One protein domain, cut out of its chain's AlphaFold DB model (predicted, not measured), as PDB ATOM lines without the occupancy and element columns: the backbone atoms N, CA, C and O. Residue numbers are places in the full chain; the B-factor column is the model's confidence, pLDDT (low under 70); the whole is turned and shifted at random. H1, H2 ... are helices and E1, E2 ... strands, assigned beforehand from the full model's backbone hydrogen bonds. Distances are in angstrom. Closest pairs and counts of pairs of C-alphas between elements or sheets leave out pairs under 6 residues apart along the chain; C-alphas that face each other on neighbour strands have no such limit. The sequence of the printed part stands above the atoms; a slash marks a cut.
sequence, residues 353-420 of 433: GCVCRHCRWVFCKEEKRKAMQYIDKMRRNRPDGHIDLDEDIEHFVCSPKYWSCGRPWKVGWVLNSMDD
ATOM      1  N   GLY A 353     193.023 166.538 236.510       67.38
ATOM      2  CA  GLY A 353     191.995 167.468 237.009       67.38
ATOM      3  C   GLY A 353     191.810 168.776 236.219       67.38
ATOM      4  O   GLY A 353     190.952 169.578 236.577       67.38
ATOM      5  N   CYS A 354     192.500 168.959 235.089       79.25
ATOM      6  CA  CYS A 354     192.276 170.073 234.161       79.25
ATOM      7  C   CYS A 354     190.908 170.000 233.439       79.25
ATOM      8  O   CYS A 354     190.830 169.693 232.242       79.25
ATOM      9  N   VAL A 355     189.818 170.261 234.160       84.25
ATOM     10  CA  VAL A 355     188.440 170.192 233.662       84.25
ATOM     11  C   VAL A 355     187.741 171.529 233.858       84.25
ATOM     12  O   VAL A 355     187.687 172.072 234.959       84.25
ATOM     13  N   CYS A 356     187.141 172.048 232.793       83.50
ATOM     14  CA  CYS A 356     186.339 173.259 232.859       83.50
ATOM     15  C   CYS A 356     185.114 172.988 233.728       83.50
ATOM     16  O   CYS A 356     184.270 172.167 233.365       83.50
ATOM     17  N   ARG A 357     184.954 173.705 234.843       84.19
ATOM     18  CA  ARG A 357     183.799 173.500 235.735       84.19
ATOM     19  C   ARG A 357     182.456 173.818 235.077       84.19
ATOM     20  O   ARG A 357     181.429 173.333 235.538       84.19
ATOM     21  N   HIS A 358     182.451 174.607 234.000       83.12
ATOM     22  CA  HIS A 358     181.215 175.017 233.346       83.12
ATOM     23  C   HIS A 358     180.703 174.008 232.319       83.12
ATOM     24  O   HIS A 358     179.582 173.526 232.431       83.12
ATOM     25  N   CYS A 359     181.526 173.668 231.327       83.00
ATOM     26  CA  CYS A 359     181.133 172.752 230.254       83.00
ATOM     27  C   CYS A 359     181.701 171.336 230.424       83.00
ATOM     28  O   CYS A 359     181.495 170.492 229.556       83.00
ATOM     29  N   ARG A 360     182.428 171.074 231.521       81.19
ATOM     30  CA  ARG A 360     183.081 169.790 231.841       81.19
ATOM     31  C   ARG A 360     184.074 169.317 230.777       81.19
ATOM     32  O   ARG A 360     184.381 168.131 230.681       81.19
ATOM     33  N   TRP A 361     184.585 170.251 229.978       82.25
ATOM     34  CA  TRP A 361     185.585 169.965 228.963       82.25
ATOM     35  C   TRP A 361     186.962 169.780 229.589       82.25
ATOM     36  O   TRP A 361     187.366 170.558 230.447       82.25
ATOM     37  N   VAL A 362     187.683 168.760 229.140       83.12
ATOM     38  CA  VAL A 362     189.006 168.401 229.654       83.12
ATOM     39  C   VAL A 362     190.082 169.037 228.776       83.12
ATOM     40  O   VAL A 362     189.994 168.929 227.552       83.12
ATOM     41  N   PHE A 363     191.112 169.654 229.367       80.00
ATOM     42  CA  PHE A 363     192.230 170.185 228.584       80.00
ATOM     43  C   PHE A 363     192.960 169.081 227.830       80.00
ATOM     44  O   PHE A 363     193.377 168.069 228.404       80.00
ATOM     45  N   CYS A 364     193.224 169.323 226.548       81.75
ATOM     46  CA  CYS A 364     194.258 168.560 225.868       81.75
ATOM     47  C   CYS A 364     195.659 169.035 226.304       81.75
ATOM     48  O   CYS A 364     195.841 170.149 226.798       81.75
ATOM     49  N   LYS A 365     196.683 168.197 226.084       81.94
ATOM     50  CA  LYS A 365     198.085 168.507 226.435       81.94
ATOM     51  C   LYS A 365     198.573 169.833 225.831       81.94
ATOM     52  O   LYS A 365     199.357 170.538 226.456       81.94
ATOM     53  N   GLU A 366     198.109 170.164 224.625       86.25
ATOM     54  CA  GLU A 366     198.470 171.402 223.929       86.25
ATOM     55  C   GLU A 366     197.854 172.635 224.596       86.25
ATOM     56  O   GLU A 366     198.547 173.614 224.857       86.25
ATOM     57  N   GLU A 367     196.563 172.575 224.926       89.69
ATOM     58  CA  GLU A 367     195.875 173.657 225.631       89.69
ATOM     59  C   GLU A 367     196.433 173.844 227.043       89.69
ATOM     60  O   GLU A 367     196.670 174.983 227.428       89.69
ATOM     61  N   LYS A 368     196.745 172.758 227.772       89.88
ATOM     62  CA  LYS A 368     197.424 172.844 229.077       89.88
ATOM     63  C   LYS A 368     198.757 173.587 228.952       89.88
ATOM     64  O   LYS A 368     199.039 174.470 229.753       89.88
ATOM     65  N   ARG A 369     199.562 173.286 227.921       91.25
ATOM     66  CA  ARG A 369     200.831 173.996 227.682       91.25
ATOM     67  C   ARG A 369     200.608 175.486 227.422       91.25
ATOM     68  O   ARG A 369     201.341 176.304 227.965       91.25
ATOM     69  N   LYS A 370     199.601 175.844 226.620       94.12
ATOM     70  CA  LYS A 370     199.246 177.251 226.384       94.12
ATOM     71  C   LYS A 370     198.807 177.937 227.675       94.12
ATOM     72  O   LYS A 370     199.316 179.008 227.971       94.12
ATOM     73  N   ALA A 371     197.941 177.300 228.463       94.56
ATOM     74  CA  ALA A 371     197.493 177.806 229.759       94.56
ATOM     75  C   ALA A 371     198.681 178.140 230.674       94.56
ATOM     76  O   ALA A 371     198.768 179.249 231.188       94.56
ATOM     77  N   MET A 372     199.638 177.213 230.788       95.12
ATOM     78  CA  MET A 372     200.865 177.415 231.563       95.12
ATOM     79  C   MET A 372     201.678 178.612 231.058       95.12
ATOM     80  O   MET A 372     202.118 179.423 231.859       95.12
ATOM     81  N   GLN A 373     201.803 178.798 229.738       96.81
ATOM     82  CA  GLN A 373     202.489 179.970 229.175       96.81
ATOM     83  C   GLN A 373     201.799 181.296 229.529       96.81
ATOM     84  O   GLN A 373     202.487 182.298 229.740       96.81
ATOM     85  N   TYR A 374     200.463 181.323 229.595       97.00
ATOM     86  CA  TYR A 374     199.718 182.502 230.051       97.00
ATOM     87  C   TYR A 374     199.925 182.754 231.545       97.00
ATOM     88  O   TYR A 374     200.195 183.891 231.920       97.00
ATOM     89  N   ILE A 375     199.897 181.708 232.375       96.69
ATOM     90  CA  ILE A 375     200.196 181.809 233.811       96.69
ATOM     91  C   ILE A 375     201.624 182.341 234.015       96.69
ATOM     92  O   ILE A 375     201.822 183.313 234.735       96.69
ATOM     93  N   ASP A 376     202.621 181.809 233.309       97.19
ATOM     94  CA  ASP A 376     204.007 182.293 233.392       97.19
ATOM     95  C   ASP A 376     204.167 183.734 232.882       97.19
ATOM     96  O   ASP A 376     205.051 184.476 233.317       97.19
ATOM     97  N   LYS A 377     203.330 184.164 231.931       97.69
ATOM     98  CA  LYS A 377     203.267 185.568 231.506       97.69
ATOM     99  C   LYS A 377     202.670 186.447 232.607       97.69
ATOM    100  O   LYS A 377     203.233 187.500 232.884       97.69
ATOM    101  N   MET A 378     201.594 186.008 233.258       97.75
ATOM    102  CA  MET A 378     201.012 186.706 234.409       97.75
ATOM    103  C   MET A 378     202.033 186.835 235.550       97.75
ATOM    104  O   MET A 378     202.166 187.920 236.106       97.75
ATOM    105  N   ARG A 379     202.838 185.791 235.818       97.06
ATOM    106  CA  ARG A 379     203.877 185.813 236.869       97.06
ATOM    107  C   ARG A 379     204.928 186.875 236.578       97.06
ATOM    108  O   ARG A 379     205.331 187.598 237.474       97.06
ATOM    109  N   ARG A 380     205.347 186.992 235.314       97.81
ATOM    110  CA  ARG A 380     206.342 187.986 234.872       97.81
ATOM    111  C   ARG A 380     205.819 189.419 234.857       97.81
ATOM    112  O   ARG A 380     206.608 190.343 235.004       97.81
ATOM    113  N   ASN A 381     204.520 189.606 234.632       97.50
ATOM    114  CA  ASN A 381     203.910 190.933 234.577       97.50
ATOM    115  C   ASN A 381     203.653 191.526 235.968       97.50
ATOM    116  O   ASN A 381     203.450 192.735 236.078       97.50
ATOM    117  N   ARG A 382     203.645 190.697 237.016       97.00
ATOM    118  CA  ARG A 382     203.447 191.145 238.391       97.00
ATOM    119  C   ARG A 382     204.783 191.395 239.093       97.00
ATOM    120  O   ARG A 382     205.703 190.596 238.936       97.00
ATOM    121  N   PRO A 383     204.897 192.468 239.895       96.94
ATOM    122  CA  PRO A 383     206.128 192.779 240.616       96.94
ATOM    123  C   PRO A 383     206.431 191.791 241.754       96.94
ATOM    124  O   PRO A 383     207.592 191.627 242.112       96.94
ATOM    125  N   ASP A 384     205.412 191.134 242.313       96.56
ATOM    126  CA  ASP A 384     205.542 190.152 243.399       96.56
ATOM    127  C   ASP A 384     205.757 188.710 242.899       96.56
ATOM    128  O   ASP A 384     206.125 187.832 243.677       96.56
ATOM    129  N   GLY A 385     205.517 188.448 241.609       95.69
ATOM    130  CA  GLY A 385     205.517 187.107 241.023       95.69
ATOM    131  C   GLY A 385     204.401 186.182 241.530       95.69
ATOM    132  O   GLY A 385     204.359 185.013 241.130       95.69
ATOM    133  N   HIS A 386     203.498 186.671 242.383       96.94
ATOM    134  CA  HIS A 386     202.455 185.875 243.017       96.94
ATOM    135  C   HIS A 386     201.158 185.930 242.199       96.94
ATOM    136  O   HIS A 386     200.687 186.993 241.790       96.94
ATOM    137  N   ILE A 387     200.568 184.762 241.945       97.12
ATOM    138  CA  ILE A 387     199.283 184.627 241.252       97.12
ATOM    139  C   ILE A 387     198.326 183.885 242.168       97.12
ATOM    140  O   ILE A 387     198.665 182.812 242.668       97.12
ATOM    141  N   ASP A 388     197.128 184.440 242.322       96.81
ATOM    142  CA  ASP A 388     196.054 183.803 243.069       96.81
ATOM    143  C   ASP A 388     195.488 182.612 242.274       96.81
ATOM    144  O   ASP A 388     195.234 182.690 241.070       96.81
ATOM    145  N   LEU A 389     195.281 181.482 242.950       95.44
ATOM    146  CA  LEU A 389     194.709 180.275 242.354       95.44
ATOM    147  C   LEU A 389     193.263 180.497 241.889       95.44
ATOM    148  O   LEU A 389     192.798 179.810 240.974       95.44
ATOM    149  N   ASP A 390     192.551 181.453 242.480       95.88
ATOM    150  CA  ASP A 390     191.184 181.784 242.087       95.88
ATOM    151  C   ASP A 390     191.080 182.794 240.940       95.88
ATOM    152  O   ASP A 390     189.969 183.012 240.436       95.88
ATOM    153  N   GLU A 391     192.206 183.357 240.501       96.94
ATOM    154  CA  GLU A 391     192.271 184.338 239.425       96.94
ATOM    155  C   GLU A 391     192.030 183.706 238.051       96.94
ATOM    156  O   GLU A 391     192.471 182.590 237.755       96.94
ATOM    157  N   ASP A 392     191.331 184.449 237.195       96.94
ATOM    158  CA  ASP A 392     191.100 184.075 235.809       96.94
ATOM    159  C   ASP A 392     192.372 184.288 234.970       96.94
ATOM    160  O   ASP A 392     192.997 185.345 234.989       96.94
ATOM    161  N   ILE A 393     192.740 183.286 234.175       97.06
ATOM    162  CA  ILE A 393     193.858 183.346 233.237       97.06
ATOM    163  C   ILE A 393     193.473 184.290 232.096       97.06
ATOM    164  O   ILE A 393     192.647 183.964 231.235       97.06
ATOM    165  N   GLU A 394     194.095 185.466 232.070       95.56
ATOM    166  CA  GLU A 394     193.795 186.498 231.083       95.56
ATOM    167  C   GLU A 394     193.950 185.982 229.644       95.56
ATOM    168  O   GLU A 394     194.958 185.373 229.278       95.56
ATOM    169  N   HIS A 395     192.968 186.293 228.793       94.88
ATOM    170  CA  HIS A 395     192.927 185.909 227.373       94.88
ATOM    171  C   HIS A 395     192.864 184.397 227.108       94.88
ATOM    172  O   HIS A 395     193.016 183.968 225.961       94.88
ATOM    173  N   PHE A 396     192.606 183.586 228.134       95.56
ATOM    174  CA  PHE A 396     192.522 182.142 227.997       95.56
ATOM    175  C   PHE A 396     191.140 181.623 228.405       95.56
ATOM    176  O   PHE A 396     190.840 181.347 229.566       95.56
ATOM    177  N   VAL A 397     190.274 181.485 227.401       95.12
ATOM    178  CA  VAL A 397     188.889 181.034 227.568       95.12
ATOM    179  C   VAL A 397     188.710 179.588 227.125       95.12
ATOM    180  O   VAL A 397     189.422 179.069 226.266       95.12
ATOM    181  N   CYS A 398     187.721 178.915 227.701       92.25
ATOM    182  CA  CYS A 398     187.364 177.561 227.314       92.25
ATOM    183  C   CYS A 398     186.732 177.538 225.912       92.25
ATOM    184  O   CYS A 398     185.547 177.842 225.733       92.25
ATOM    185  N   SER A 399     187.526 177.126 224.922       90.38
ATOM    186  CA  SER A 399     187.131 177.009 223.514       90.38
ATOM    187  C   SER A 399     187.289 175.578 222.963       90.38
ATOM    188  O   SER A 399     188.175 175.332 222.141       90.38
ATOM    189  N   PRO A 400     186.456 174.613 223.401       82.56
ATOM    190  CA  PRO A 400     186.414 173.284 222.798       82.56
ATOM    191  C   PRO A 400     186.303 173.332 221.267       82.56
ATOM    192  O   PRO A 400     185.654 174.203 220.692       82.56
ATOM    193  N   LYS A 401     186.888 172.340 220.586       77.19
ATOM    194  CA  LYS A 401     187.012 172.312 219.113       77.19
ATOM    195  C   LYS A 401     185.695 172.518 218.348       77.19
ATOM    196  O   LYS A 401     185.718 173.036 217.237       77.19
ATOM    197  N   TYR A 402     184.576 172.072 218.910       72.38
ATOM    198  CA  TYR A 402     183.270 172.076 218.244       72.38
ATOM    199  C   TYR A 402     182.255 173.030 218.887       72.38
ATOM    200  O   TYR A 402     181.146 173.160 218.382       72.38
ATOM    201  N   TRP A 403     182.609 173.675 220.002       77.25
ATOM    202  CA  TRP A 403     181.725 174.578 220.741       77.25
ATOM    203  C   TRP A 403     182.565 175.453 221.674       77.25
ATOM    204  O   TRP A 403     183.445 174.940 222.355       77.25
ATOM    205  N   SER A 404     182.302 176.756 221.752       82.25
ATOM    206  CA  SER A 404     182.971 177.639 222.710       82.25
ATOM    207  C   SER A 404     182.111 177.833 223.953       82.25
ATOM    208  O   SER A 404     181.034 178.418 223.885       82.25
ATOM    209  N   CYS A 405     182.626 177.390 225.098       90.50
ATOM    210  CA  CYS A 405     182.057 177.681 226.411       90.50
ATOM    211  C   CYS A 405     182.224 179.165 226.769       90.50
ATOM    212  O   CYS A 405     181.377 179.739 227.448       90.50
ATOM    213  N   GLY A 406     183.325 179.778 226.321       92.19
ATOM    214  CA  GLY A 406     183.595 181.208 226.479       92.19
ATOM    215  C   GLY A 406     183.937 181.640 227.904       92.19
ATOM    216  O   GLY A 406     184.347 182.777 228.099       92.19
ATOM    217  N   ARG A 407     183.818 180.754 228.900       94.50
ATOM    218  CA  ARG A 407     184.201 181.083 230.274       94.50
ATOM    219  C   ARG A 407     185.721 181.107 230.437       94.50
ATOM    220  O   ARG A 407     186.386 180.229 229.869       94.50
ATOM    221  N   PRO A 408     186.254 182.072 231.202       94.62
ATOM    222  CA  PRO A 408     187.663 182.091 231.551       94.62
ATOM    223  C   PRO A 408     188.018 180.873 232.405       94.62
ATOM    224  O   PRO A 408     187.165 180.268 233.065       94.62
ATOM    225  N   TRP A 409     189.283 180.480 232.332       94.56
ATOM    226  CA  TRP A 409     189.839 179.443 233.189       94.56
ATOM    227  C   TRP A 409     190.473 180.059 234.416       94.56
ATOM    228  O   TRP A 409     191.154 181.063 234.283       94.56
ATOM    229  N   LYS A 410     190.341 179.404 235.566       94.94
ATOM    230  CA  LYS A 410     191.075 179.789 236.769       94.94
ATOM    231  C   LYS A 410     192.455 179.146 236.813       94.94
ATOM    232  O   LYS A 410     192.612 177.991 236.403       94.94
ATOM    233  N   VAL A 411     193.426 179.864 237.364       94.75
ATOM    234  CA  VAL A 411     194.820 179.420 237.520       94.75
ATOM    235  C   VAL A 411     194.902 178.105 238.305       94.75
ATOM    236  O   VAL A 411     195.540 177.147 237.862       94.75
ATOM    237  N   GLY A 412     194.176 178.003 239.419       92.00
ATOM    238  CA  GLY A 412     194.154 176.827 240.287       92.00
ATOM    239  C   GLY A 412     193.602 175.572 239.615       92.00
ATOM    240  O   GLY A 412     193.980 174.464 239.975       92.00
ATOM    241  N   TRP A 413     192.771 175.706 238.574       90.38
ATOM    242  CA  TRP A 413     192.273 174.542 237.823       90.38
ATOM    243  C   TRP A 413     193.336 173.933 236.905       90.38
ATOM    244  O   TRP A 413     193.164 172.813 236.428       90.38
ATOM    245  N   VAL A 414     194.402 174.682 236.619       91.50
ATOM    246  CA  VAL A 414     195.534 174.235 235.805       91.50
ATOM    247  C   VAL A 414     196.681 173.765 236.696       91.50
ATOM    248  O   VAL A 414     197.291 172.742 236.389       91.50
ATOM    249  N   LEU A 415     196.964 174.479 237.792       89.44
ATOM    250  CA  LEU A 415     198.117 174.212 238.660       89.44
ATOM    251  C   LEU A 415     197.930 173.027 239.614       89.44
ATOM    252  O   LEU A 415     198.868 172.245 239.722       89.44
ATOM    253  N   ASN A 416     196.733 172.801 240.179       80.12
ATOM    254  CA  ASN A 416     196.472 171.653 241.077       80.12
ATOM    255  C   ASN A 416     196.753 170.283 240.439       80.12
ATOM    256  O   ASN A 416     196.746 169.268 241.114       80.12
ATOM    257  N   SER A 417     196.970 170.242 239.127       66.62
ATOM    258  CA  SER A 417     197.287 169.028 238.387       66.62
ATOM    259  C   SER A 417     198.732 168.548 238.511       66.62
ATOM    260  O   SER A 417     199.039 167.513 237.927       66.62
ATOM    261  N   MET A 418     199.630 169.337 239.112       61.81
ATOM    262  CA  MET A 418     201.045 168.973 239.224       61.81
ATOM    263  C   MET A 418     201.381 168.292 240.549       61.81
ATOM    264  O   MET A 418     202.236 167.417 240.540       61.81
ATOM    265  N   ASP A 419     200.689 168.632 241.638       61.66
ATOM    266  CA  ASP A 419     201.032 168.107 242.964       61.66
ATOM    267  C   ASP A 419     200.590 166.641 243.156       61.66
ATOM    268  O   ASP A 419     201.296 165.861 243.781       61.66
ATOM    269  N   ASP A 420     199.487 166.205 242.531       60.38
ATOM    270  CA  ASP A 420     198.961 164.838 242.710       60.38
ATOM    271  C   ASP A 420     199.839 163.716 242.100       60.38
ATOM    272  O   ASP A 420     199.636 162.544 242.421       60.38
TER     273      ASP A 420
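Overview. This is residues 353 to 420 of the 433 residues of an uncharacterized protein of Absidia glauca (UniProt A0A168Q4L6). One long helix, H1, runs beside a small two-stranded hairpin of E1 and E2, with E1 the strand nearer to it, and the very short helix H2 follows just after the hairpin. The link after H1 and the loop of the hairpin reach to opposite ends of the longest axis, near Asp 384 and Tyr 402, while much of the rest is loop, with a stretch of residues 353 to 364 leading into H1. The printed part has 68 residues, with two named helices and two named strands in the order H1, E1, E2, H2; the sheet has the order E1 - E2 and is antiparallel. The class is mixed, helices and strands, with under half of the residues in named elements. The whole is compact, with a radius of gyration of the C-alphas of 11.7 A, and spans 38 by 27 by 20 A.

Arrangement. Residues 353 to 364 hold no named element, and their C-alphas lie 8 to 14 A from the mean of all C-alphas. After them comes H1, residues 365 to 381, whose closest C-alpha to strand E1, residues 392 to 397, is that of Ile 375, 6.5 A from that of Ile 393. E1 and E2, residues 408 to 410, form a hairpin, antiparallel neighbours with 140 degrees between their directions. In it N 393 and O 409 are 2.7 A apart and N 409 and O 396 are 3.3 A apart, both within hydrogen-bond range. The C-alphas of Val 397 and Pro 408, which face each other, are 4.3 A apart. H1 and E2 are apart. H2, residues 412 to 415, only just touches H1, with 3 pairs of C-alphas within 8 A, and H1 does so with residues 368 to 372 alone. The closest C-alphas of the two are those of Lys 368 and Val 414, 7.1 A apart. E1 and H2 are apart. In H1 every O i to N i+4 pair is within hydrogen-bond range; H2 is too short for such a pair.

Along the chain. H1 begins at C-alpha 365, at (198.085, 168.507, 226.435), and measures 24.6 A from first to last C-alpha. E1, residues 392 to 397, measures 9.1 A, and its first C-alpha is at (191.100, 184.075, 235.809). E2, residues 408 to 410, measures 6.6 A. H2, residues 412 to 415, measures 5.0 A and ends at C-alpha 415, at (198.117, 174.212, 238.660).

Size, cuts and confidence. The two C-alphas farthest apart are those of Asp 384 and Tyr 402, at 38.2 A, while those of Gly 353 and Asp 420, the first and last printed, are 9.4 A apart. The printed part has no cut. The links from H1 to E1 and from E1 to E2 are short, the link from E2 to H2 is tight, and no link is long. The mean pLDDT of the printed part is 88.8, and residue 353 and residues 417 to 420 are under 70.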